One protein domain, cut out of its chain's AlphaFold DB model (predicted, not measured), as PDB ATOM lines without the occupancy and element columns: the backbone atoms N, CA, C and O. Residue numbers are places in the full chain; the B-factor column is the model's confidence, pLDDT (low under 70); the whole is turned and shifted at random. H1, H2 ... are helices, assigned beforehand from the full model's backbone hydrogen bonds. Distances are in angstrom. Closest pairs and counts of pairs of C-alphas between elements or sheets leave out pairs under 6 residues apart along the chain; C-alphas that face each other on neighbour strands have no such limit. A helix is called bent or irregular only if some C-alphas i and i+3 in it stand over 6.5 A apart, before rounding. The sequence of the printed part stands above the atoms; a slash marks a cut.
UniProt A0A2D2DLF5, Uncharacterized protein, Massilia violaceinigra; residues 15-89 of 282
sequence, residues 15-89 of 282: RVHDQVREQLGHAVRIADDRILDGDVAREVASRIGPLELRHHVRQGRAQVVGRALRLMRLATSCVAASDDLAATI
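What this domain is: This is residues 15 to 89 of the 282 residues of an uncharacterized protein of Massilia violaceinigra (UniProt A0A2D2DLF5). Picture a long, loose U of helices: H1 is one leg, the short arm H2a makes the turn at the far end, and the long arm H2b comes back as the other leg, while the chain then folds back once more into a short helix, H3, which lies on the side of H2b away from H1. The legs meet over only a part of H1, and H3 is near H2b without touching it. The printed part has 75 residues with three named helices, in the order H1, H2, H3, and no named strand; the class is all helix. The whole is loose, with a radius of gyration of the C-alphas of 14.9 A, and its outline is a rod spanning 44 by 22 by 17 A.

Where its parts are: Find C-alpha 15 at (35.211, 23.998, 110.519); from there H1, residues 15 to 35, runs 30.6 A to C-alpha 35 at (34.875, 18.930, 140.694). After a tight link of 2 residues comes H2, residues 38 to 71, assigned as one helix by its hydrogen bonds but bent: C-alphas 47 and 50 are 9.2 A apart. Read it as two arms, H2a, residues 38 to 47, and H2b, residues 50 to 71, which is 31.6 A long. A short link of 7 residues leads to H3, residues 79 to 89, which ends at C-alpha 89, (34.720, 35.513, 133.184).

How they stand to each other: Look first at H1 and H2b, which touch, with H1 using residues 27 to 35 alone; their closest C-alphas, those of Ala 31 and Arg 61, are 6.9 A apart. They run opposite ways at a shallow tilt of 34.8 degrees, only just short of steep. H1 and H2a are close but not clearly touching, with the C-alphas of Ile 35 and Ala 41 closest at 7.3 A, and they run the same way at a steep tilt of 57 degrees. At the bend, H2a and H2b run opposite ways at a steep tilt of 50 degrees; their closest C-alphas, those of Ala 45 and Leu 53, are 6.0 A apart. H2b and H3 are near each other, with 9 pairs of C-alphas within 10 A and the closest at 8.2 A. H3 is apart from H1 and from H2a. On the backbone, each O i to N i+4 pair in H1, H2a and H2b is within hydrogen-bond range, and in H3 6 of 7 are.

The domain as a whole: The two C-alphas farthest apart are those of Arg 15 and Arg 47, at 46.5 A. The printed part has no cut, and neither link is long. The mean pLDDT of the printed part is 70.3; look for values under 70 at residues 34 to 45 and 73 to 89, and note that H3 has a mean of 51.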
ATOM      1  N   ARG A  15      34.731  25.315 110.075       81.00
ATOM      2  CA  ARG A  15      35.211  23.998 110.519       81.00
ATOM      3  C   ARG A  15      36.216  24.102 111.665       81.00
ATOM      4  O   ARG A  15      36.218  23.252 112.557       81.00
ATOM      5  N   VAL A  16      37.074  25.123 111.644       86.94
ATOM      6  CA  VAL A  16      38.020  25.386 112.738       86.94
ATOM      7  C   VAL A  16      37.263  25.836 113.986       86.94
ATOM      8  O   VAL A  16      37.563  25.364 115.083       86.94
ATOM      9  N   HIS A  17      36.250  26.687 113.823       84.44
ATOM     10  CA  HIS A  17      35.422  27.159 114.927       84.44
ATOM     11  C   HIS A  17      34.682  26.009 115.634       84.44
ATOM     12  O   HIS A  17      34.732  25.907 116.863       84.44
ATOM     13  N   ASP A  18      34.069  25.094 114.879       87.44
ATOM     14  CA  ASP A  18      33.371  23.935 115.448       87.44
ATOM     15  C   ASP A  18      34.320  22.982 116.183       87.44
ATOM     16  O   ASP A  18      34.016  22.528 117.288       87.44
ATOM     17  N   GLN A  19      35.511  22.743 115.626       87.19
ATOM     18  CA  GLN A  19      36.518  21.894 116.261       87.19
ATOM     19  C   GLN A  19      37.030  22.496 117.579       87.19
ATOM     20  O   GLN A  19      37.175  21.781 118.574       87.19
ATOM     21  N   VAL A  20      37.273  23.810 117.619       88.88
ATOM     22  CA  VAL A  20      37.680  24.511 118.849       88.88
ATOM     23  C   VAL A  20      36.557  24.470 119.887       88.88
ATOM     24  O   VAL A  20      36.816  24.210 121.066       88.88
ATOM     25  N   ARG A  21      35.302  24.659 119.463       90.06
ATOM     26  CA  ARG A  21      34.130  24.583 120.344       90.06
ATOM     27  C   ARG A  21      33.964  23.193 120.957       90.06
ATOM     28  O   ARG A  21      33.683  23.089 122.152       90.06
ATOM     29  N   GLU A  22      34.165  22.136 120.176       90.06
ATOM     30  CA  GLU A  22      34.098  20.755 120.657       90.06
ATOM     31  C   GLU A  22      35.222  20.448 121.660       90.06
ATOM     32  O   GLU A  22      34.961  19.915 122.744       90.06
ATOM     33  N   GLN A  23      36.457  20.859 121.358       88.19
ATOM     34  CA  GLN A  23      37.610  20.657 122.243       88.19
ATOM     35  C   GLN A  23      37.470  21.413 123.571       88.19
ATOM     36  O   GLN A  23      37.731  20.844 124.636       88.19
ATOM     37  N   LEU A  24      37.005  22.664 123.529       87.69
ATOM     38  CA  LEU A  24      36.709  23.445 124.732       87.69
ATOM     39  C   LEU A  24      35.562  22.824 125.533       87.69
ATOM     40  O   LEU A  24      35.668  22.702 126.753       87.69
ATOM     41  N   GLY A  25      34.497  22.375 124.863       91.94
ATOM     42  CA  GLY A  25      33.380  21.693 125.514       91.94
ATOM     43  C   GLY A  25      33.822  20.427 126.252       91.94
ATOM     44  O   GLY A  25      33.411  20.197 127.388       91.94
ATOM     45  N   HIS A  26      34.712  19.639 125.648       88.69
ATOM     46  CA  HIS A  26      35.274  18.447 126.277       88.69
ATOM     47  C   HIS A  26      36.176  18.784 127.477       88.69
ATOM     48  O   HIS A  26      36.067  18.153 128.527       88.69
ATOM     49  N   ALA A  27      37.027  19.808 127.362       81.12
ATOM     50  CA  ALA A  27      37.885  20.254 128.461       81.12
ATOM     51  C   ALA A  27      37.077  20.769 129.664       81.12
ATOM     52  O   ALA A  27      37.427  20.476 130.808       81.12
ATOM     53  N   VAL A  28      35.981  21.493 129.413       84.31
ATOM     54  CA  VAL A  28      35.070  21.967 130.464       84.31
ATOM     55  C   VAL A  28      34.373  20.796 131.154       84.31
ATOM     56  O   VAL A  28      34.363  20.762 132.378       84.31
ATOM     57  N   ARG A  29      33.882  19.800 130.403       82.06
ATOM     58  CA  ARG A  29      33.270  18.598 130.998       82.06
ATOM     59  C   ARG A  29      34.242  17.843 131.902       82.06
ATOM     60  O   ARG A  29      33.880  17.530 133.023       82.06
ATOM     61  N   ILE A  30      35.494  17.647 131.475       78.19
ATOM     62  CA  ILE A  30      36.520  17.018 132.327       78.19
ATOM     63  C   ILE A  30      36.766  17.833 133.604       78.19
ATOM     64  O   ILE A  30      36.985  17.260 134.670       78.19
ATOM     65  N   ALA A  31      36.791  19.164 133.501       72.38
ATOM     66  CA  ALA A  31      36.987  20.024 134.662       72.38
ATOM     67  C   ALA A  31      35.805  19.923 135.638       72.38
ATOM     68  O   ALA A  31      36.034  19.811 136.840       72.38
ATOM     69  N   ASP A  32      34.575  19.912 135.127       74.06
ATOM     70  CA  ASP A  32      33.365  19.777 135.937       74.06
ATOM     71  C   ASP A  32      33.262  18.374 136.566       74.06
ATOM     72  O   ASP A  32      32.994  18.270 137.761       74.06
ATOM     73  N   ASP A  33      33.584  17.304 135.829       71.19
ATOM     74  CA  ASP A  33      33.586  15.925 136.343       71.19
ATOM     75  C   ASP A  33      34.587  15.749 137.498       71.19
ATOM     76  O   ASP A  33      34.273  15.120 138.503       71.19
ATOM     77  N   ARG A  34      35.764  16.388 137.420       66.62
ATOM     78  CA  ARG A  34      36.758  16.385 138.513       66.62
ATOM     79  C   ARG A  34      36.322  17.173 139.747       66.62
ATOM     80  O   ARG A  34      36.806  16.904 140.840       66.62
ATOM     81  N   ILE A  35      35.457  18.170 139.578       63.88
ATOM     82  CA  ILE A  35      34.875  18.930 140.694       63.88
ATOM     83  C   ILE A  35      33.728  18.130 141.334       63.88
ATOM     84  O   ILE A  35      33.469  18.275 142.530       63.88
ATOM     85  N   LEU A  36      33.059  17.280 140.550       56.12
ATOM     86  CA  LEU A  36      31.926  16.449 140.957       56.12
ATOM     87  C   LEU A  36      32.306  15.093 141.568       56.12
ATOM     88  O   LEU A  36      31.393  14.369 141.972       56.12
ATOM     89  N   ASP A  37      33.596  14.776 141.735       63.12
ATOM     90  CA  ASP A  37      34.061  13.740 142.674       63.12
ATOM     91  C   ASP A  37      33.737  14.197 144.115       63.12
ATOM     92  O   ASP A  37      34.557  14.703 144.887       63.12
ATOM     93  N   GLY A  38      32.444  14.104 144.431       54.28
ATOM     94  CA  GLY A  38      31.746  14.854 145.468       54.28
ATOM     95  C   GLY A  38      32.074  14.446 146.897       54.28
ATOM     96  O   GLY A  38      31.639  15.127 147.824       54.28
ATOM     97  N   ASP A  39      32.864  13.395 147.092       52.25
ATOM     98  CA  ASP A  39      33.287  12.955 148.419       52.25
ATOM     99  C   ASP A  39      34.444  13.812 148.951       52.25
ATOM    100  O   ASP A  39      34.420  14.232 150.109       52.25
ATOM    101  N   VAL A  40      35.382  14.212 148.084       59.81
ATOM    102  CA  VAL A  40      36.491  15.104 148.469       59.81
ATOM    103  C   VAL A  40      35.980  16.528 148.691       59.81
ATOM    104  O   VAL A  40      36.327  17.178 149.678       59.81
ATOM    105  N   ALA A  41      35.090  17.010 147.818       61.66
ATOM    106  CA  ALA A  41      34.544  18.361 147.923       61.66
ATOM    107  C   ALA A  41      33.715  18.564 149.203       61.66
ATOM    108  O   ALA A  41      33.727  19.656 149.770       61.66
ATOM    109  N   ARG A  42      33.023  17.525 149.691       62.16
ATOM    110  CA  ARG A  42      32.186  17.599 150.900       62.16
ATOM    111  C   ARG A  42      33.013  17.633 152.183       62.16
ATOM    112  O   ARG A  42      32.703  18.418 153.079       62.16
ATOM    113  N   GLU A  43      34.080  16.838 152.256       69.44
ATOM    114  CA  GLU A  43      35.022  16.874 153.380       69.44
ATOM    115  C   GLU A  43      35.760  18.217 153.431       69.44
ATOM    116  O   GLU A  43      35.824  18.860 154.481       69.44
ATOM    117  N   VAL A  44      36.227  18.705 152.283       67.25
ATOM    118  CA  VAL A  44      36.893  20.006 152.176       67.25
ATOM    119  C   VAL A  44      35.927  21.151 152.520       67.25
ATOM    120  O   VAL A  44      36.271  22.005 153.337       67.25
ATOM    121  N   ALA A  45      34.684  21.135 152.014       65.88
ATOM    122  CA  ALA A  45      33.652  22.124 152.358       65.88
ATOM    123  C   ALA A  45      33.408  22.228 153.868       65.88
ATOM    124  O   ALA A  45      33.177  23.323 154.382       65.88
ATOM    125  N   SER A  46      33.452  21.094 154.573       73.94
ATOM    126  CA  SER A  46      33.229  21.047 156.020       73.94
ATOM    127  C   SER A  46      34.355  21.699 156.829       73.94
ATOM    128  O   SER A  46      34.113  22.128 157.954       73.94
ATOM    129  N   ARG A  47      35.564  21.805 156.257       74.50
ATOM    130  CA  ARG A  47      36.753  22.345 156.934       74.50
ATOM    131  C   ARG A  47      37.014  23.821 156.638       74.50
ATOM    132  O   ARG A  47      37.362  24.550 157.557       74.50
ATOM    133  N   ILE A  48      36.845  24.249 155.387       80.31
ATOM    134  CA  ILE A  48      37.153  25.625 154.933       80.31
ATOM    135  C   ILE A  48      35.898  26.474 154.669       80.31
ATOM    136  O   ILE A  48      35.958  27.679 154.450       80.31
ATOM    137  N   GLY A  49      34.709  25.876 154.751       88.62
ATOM    138  CA  GLY A  49      33.452  26.591 154.565       88.62
ATOM    139  C   GLY A  49      33.111  26.877 153.091       88.62
ATOM    140  O   GLY A  49      33.936  26.770 152.180       88.62
ATOM    141  N   PRO A  50      31.843  27.229 152.811       71.06
ATOM    142  CA  PRO A  50      31.303  27.251 151.450       71.06
ATOM    143  C   PRO A  50      31.830  28.400 150.578       71.06
ATOM    144  O   PRO A  50      31.839  28.282 149.351       71.06
ATOM    145  N   LEU A  51      32.254  29.520 151.175       71.56
ATOM    146  CA  LEU A  51      32.772  30.676 150.435       71.56
ATOM    147  C   LEU A  51      34.213  30.452 149.958       71.56
ATOM    148  O   LEU A  51      34.516  30.734 148.799       71.56
ATOM    149  N   GLU A  52      35.070  29.883 150.806       73.25
ATOM    150  CA  GLU A  52      36.457  29.565 150.446       73.25
ATOM    151  C   GLU A  52      36.517  28.433 149.418       73.25
ATOM    152  O   GLU A  52      37.252  28.526 148.434       73.25
ATOM    153  N   LEU A  53      35.644  27.425 149.542       74.88
ATOM    154  CA  LEU A  53      35.516  26.380 148.527       74.88
ATOM    155  C   LEU A  53      35.127  26.955 147.156       74.88
ATOM    156  O   LEU A  53      35.719  26.592 146.141       74.88
ATOM    157  N   ARG A  54      34.170  27.894 147.104       72.19
ATOM    158  CA  ARG A  54      33.801  28.578 145.849       72.19
ATOM    159  C   ARG A  54      34.979  29.341 145.248       72.19
ATOM    160  O   ARG A  54      35.130  29.349 144.025       72.19
ATOM    161  N   HIS A  55      35.799  29.976 146.079       77.19
ATOM    162  CA  HIS A  55      36.989  30.686 145.623       77.19
ATOM    163  C   HIS A  55      38.031  29.723 145.034       77.19
ATOM    164  O   HIS A  55      38.494  29.938 143.913       77.19
ATOM    165  N   HIS A  56      38.322  28.615 145.720       74.50
ATOM    166  CA  HIS A  56      39.264  27.600 145.240       74.50
ATOM    167  C   HIS A  56      38.798  26.901 143.962       74.50
ATOM    168  O   HIS A  56      39.596  26.726 143.042       74.50
ATOM    169  N   VAL A  57      37.507  26.574 143.844       76.69
ATOM    170  CA  VAL A  57      36.947  25.998 142.611       76.69
ATOM    171  C   VAL A  57      37.082  26.975 141.439       76.69
ATOM    172  O   VAL A  57      37.479  26.574 140.343       76.69
ATOM    173  N   ARG A  58      36.823  28.274 141.660       77.81
ATOM    174  CA  ARG A  58      37.024  29.310 140.631       77.81
ATOM    175  C   ARG A  58      38.488  29.418 140.208       77.81
ATOM    176  O   ARG A  58      38.762  29.448 139.009       77.81
ATOM    177  N   GLN A  59      39.419  29.429 141.161       78.94
ATOM    178  CA  GLN A  59      40.854  29.476 140.867       78.94
ATOM    179  C   GLN A  59      41.335  28.226 140.118       78.94
ATOM    180  O   GLN A  59      42.014  28.350 139.099       78.94
ATOM    181  N   GLY A  60      40.942  27.029 140.564       84.81
ATOM    182  CA  GLY A  60      41.296  25.769 139.909       84.81
ATOM    183  C   GLY A  60      40.766  25.699 138.476       84.81
ATOM    184  O   GLY A  60      41.505  25.359 137.550       84.81
ATOM    185  N   ARG A  61      39.515  26.123 138.258       77.25
ATOM    186  CA  ARG A  61      38.926  26.210 136.915       77.25
ATOM    187  C   ARG A  61      39.684  27.193 136.020       77.25
ATOM    188  O   ARG A  61      39.992  26.847 134.881       77.25
ATOM    189  N   ALA A  62      40.030  28.378 136.527       78.00
ATOM    190  CA  ALA A  62      40.813  29.362 135.777       78.00
ATOM    191  C   ALA A  62      42.199  28.821 135.386       78.00
ATOM    192  O   ALA A  62      42.640  29.013 134.253       78.00
ATOM    193  N   GLN A  63      42.863  28.080 136.280       80.19
ATOM    194  CA  GLN A  63      44.154  27.450 135.993       80.19
ATOM    195  C   GLN A  63      44.049  26.352 134.927       80.19
ATOM    196  O   GLN A  63      44.873  26.313 134.010       80.19
ATOM    197  N   VAL A  64      43.039  25.478 135.009       77.88
ATOM    198  CA  VAL A  64      42.826  24.401 134.026       77.88
ATOM    199  C   VAL A  64      42.515  24.980 132.647       77.88
ATOM    200  O   VAL A  64      43.145  24.582 131.665       77.88
ATOM    201  N   VAL A  65      41.607  25.957 132.572       76.12
ATOM    202  CA  VAL A  65      41.258  26.637 131.315       76.12
ATOM    203  C   VAL A  65      42.464  27.395 130.758       76.12
ATOM    204  O   VAL A  65      42.797  27.229 129.588       76.12
ATOM    205  N   GLY A  66      43.185  28.149 131.592       83.38
ATOM    206  CA  GLY A  66      44.393  28.863 131.175       83.38
ATOM    207  C   GLY A  66      45.486  27.927 130.654       83.38
ATOM    208  O   GLY A  66      46.131  28.222 129.649       83.38
ATOM    209  N   ARG A  67      45.674  26.756 131.277       77.62
ATOM    210  CA  ARG A  67      46.620  25.738 130.794       77.62
ATOM    211  C   ARG A  67      46.162  25.121 129.474       77.62
ATOM    212  O   ARG A  67      46.994  24.956 128.585       77.62
ATOM    213  N   ALA A  68      44.874  24.816 129.325       72.94
ATOM    214  CA  ALA A  68      44.317  24.311 128.071       72.94
ATOM    215  C   ALA A  68      44.509  25.322 126.929       72.94
ATOM    216  O   ALA A  68      44.988  24.948 125.862       72.94
ATOM    217  N   LEU A  69      44.239  26.606 127.181       78.69
ATOM    218  CA  LEU A  69      44.447  27.692 126.219       78.69
ATOM    219  C   LEU A  69      45.921  27.887 125.848       78.69
ATOM    220  O   LEU A  69      46.209  28.140 124.689       78.69
ATOM    221  N   ARG A  70      46.864  27.722 126.786       80.81
ATOM    222  CA  ARG A  70      48.310  27.777 126.484       80.81
ATOM    223  C   ARG A  70      48.803  26.580 125.667       80.81
ATOM    224  O   ARG A  70      49.747  26.716 124.895       80.81
ATOM    225  N   LEU A  71      48.218  25.400 125.882       74.75
ATOM    226  CA  LEU A  71      48.581  24.170 125.166       74.75
ATOM    227  C   LEU A  71      47.971  24.117 123.766       74.75
ATOM    228  O   LEU A  71      48.581  23.569 122.847       74.75
ATOM    229  N   MET A  72      46.796  24.715 123.582       75.06
ATOM    230  CA  MET A  72      46.283  25.026 122.259       75.06
ATOM    231  C   MET A  72      47.168  26.138 121.694       75.06
ATOM    232  O   MET A  72      47.077  27.284 122.116       75.06
ATOM    233  N   ARG A  73      48.072  25.805 120.760       56.56
ATOM    234  CA  ARG A  73      48.816  26.793 119.959       56.56
ATOM    235  C   ARG A  73      47.821  27.585 119.110       56.56
ATOM    236  O   ARG A  73      47.674  27.345 117.915       56.56
ATOM    237  N   LEU A  74      47.107  28.500 119.745       53.50
ATOM    238  CA  LEU A  74      46.303  29.492 119.076       53.50
ATOM    239  C   LEU A  74      47.283  30.368 118.303       53.50
ATOM    240  O   LEU A  74      48.229  30.917 118.875       53.50
ATOM    241  N   ALA A  75      47.095  30.429 116.984       46.06
ATOM    242  CA  ALA A  75      47.803  31.382 116.151       46.06
ATOM    243  C   ALA A  75      47.684  32.761 116.816       46.06
ATOM    244  O   ALA A  75      46.631  33.112 117.351       46.06
ATOM    245  N   THR A  76      48.776  33.516 116.828       44.94
ATOM    246  CA  THR A  76      48.967  34.771 117.576       44.94
ATOM    247  C   THR A  76      47.863  35.823 117.385       44.94
ATOM    248  O   THR A  76      47.770  36.748 118.183       44.94
ATOM    249  N   SER A  77      46.982  35.668 116.394       44.91
ATOM    250  CA  SER A  77      45.773  36.473 116.189       44.91
ATOM    251  C   SER A  77      44.638  36.218 117.193       44.91
ATOM    252  O   SER A  77      43.768  37.071 117.330       44.91
ATOM    253  N   CYS A  78      44.618  35.091 117.911       46.72
ATOM    254  CA  CYS A  78      43.540  34.750 118.853       46.72
ATOM    255  C   CYS A  78      43.879  35.050 120.325       46.72
ATOM    256  O   CYS A  78      43.010  34.937 121.185       46.72
ATOM    257  N   VAL A  79      45.122  35.439 120.635       48.50
ATOM    258  CA  VAL A  79      45.572  35.694 122.018       48.50
ATOM    259  C   VAL A  79      44.920  36.955 122.597       48.50
ATOM    260  O   VAL A  79      44.488  36.929 123.743       48.50
ATOM    261  N   ALA A  80      44.723  38.003 121.788       49.00
ATOM    262  CA  ALA A  80      44.031  39.222 122.225       49.00
ATOM    263  C   ALA A  80      42.571  38.958 122.649       49.00
ATOM    264  O   ALA A  80      42.094  39.536 123.616       49.00
ATOM    265  N   ALA A  81      41.882  38.017 121.992       52.62
ATOM    266  CA  ALA A  81      40.520  37.627 122.361       52.62
ATOM    267  C   ALA A  81      40.460  36.768 123.644       52.62
ATOM    268  O   ALA A  81      39.417  36.691 124.292       52.62
ATOM    269  N   SER A  82      41.565  36.116 124.027       50.50
ATOM    270  CA  SER A  82      41.635  35.282 125.234       50.50
ATOM    271  C   SER A  82      41.733  36.114 126.514       50.50
ATOM    272  O   SER A  82      41.158  35.721 127.530       50.50
ATOM    273  N   ASP A  83      42.443  37.242 126.479       48.78
ATOM    274  CA  ASP A  83      42.594  38.120 127.646       48.78
ATOM    275  C   ASP A  83      41.272  38.844 127.967       48.78
ATOM    276  O   ASP A  83      40.861  38.895 129.130       48.78
ATOM    277  N   ASP A  84      40.528  39.262 126.937       49.78
ATOM    278  CA  ASP A  84      39.180  39.831 127.083       49.78
ATOM    279  C   ASP A  84      38.166  38.800 127.610       49.78
ATOM    280  O   ASP A  84      37.307  39.115 128.442       49.78
ATOM    281  N   LEU A  85      38.279  37.533 127.194       48.47
ATOM    282  CA  LEU A  85      37.408  36.462 127.682       48.47
ATOM    283  C   LEU A  85      37.695  36.120 129.153       48.47
ATOM    284  O   LEU A  85      36.763  35.936 129.938       48.47
ATOM    285  N   ALA A  86      38.968  36.079 129.554       49.44
ATOM    286  CA  ALA A  86      39.358  35.869 130.948       49.44
ATOM    287  C   ALA A  86      38.902  37.028 131.855       49.44
ATOM    288  O   ALA A  86      38.428  36.780 132.971       49.44
ATOM    289  N   ALA A  87      38.971  38.273 131.368       53.06
ATOM    290  CA  ALA A  87      38.437  39.448 132.059       53.06
ATOM    291  C   ALA A  87      36.904  39.392 132.193       53.06
ATOM    292  O   ALA A  87      36.369  39.656 133.269       53.06
ATOM    293  N   THR A  88      36.203  38.948 131.146       54.94
ATOM    294  CA  THR A  88      34.737  38.795 131.145       54.94
ATOM    295  C   THR A  88      34.266  37.703 132.112       54.94
ATOM    296  O   THR A  88      33.268  37.875 132.807       54.94
ATOM    297  N   ILE A  89      35.008  36.595 132.223       51.78
ATOM    298  CA  ILE A  89      34.720  35.513 133.184       51.78
ATOM    299  C   ILE A  89      35.032  35.940 134.632       51.78
ATOM    300  O   ILE A  89      34.432  35.420 135.574       51.78
TER     301      ILE A  89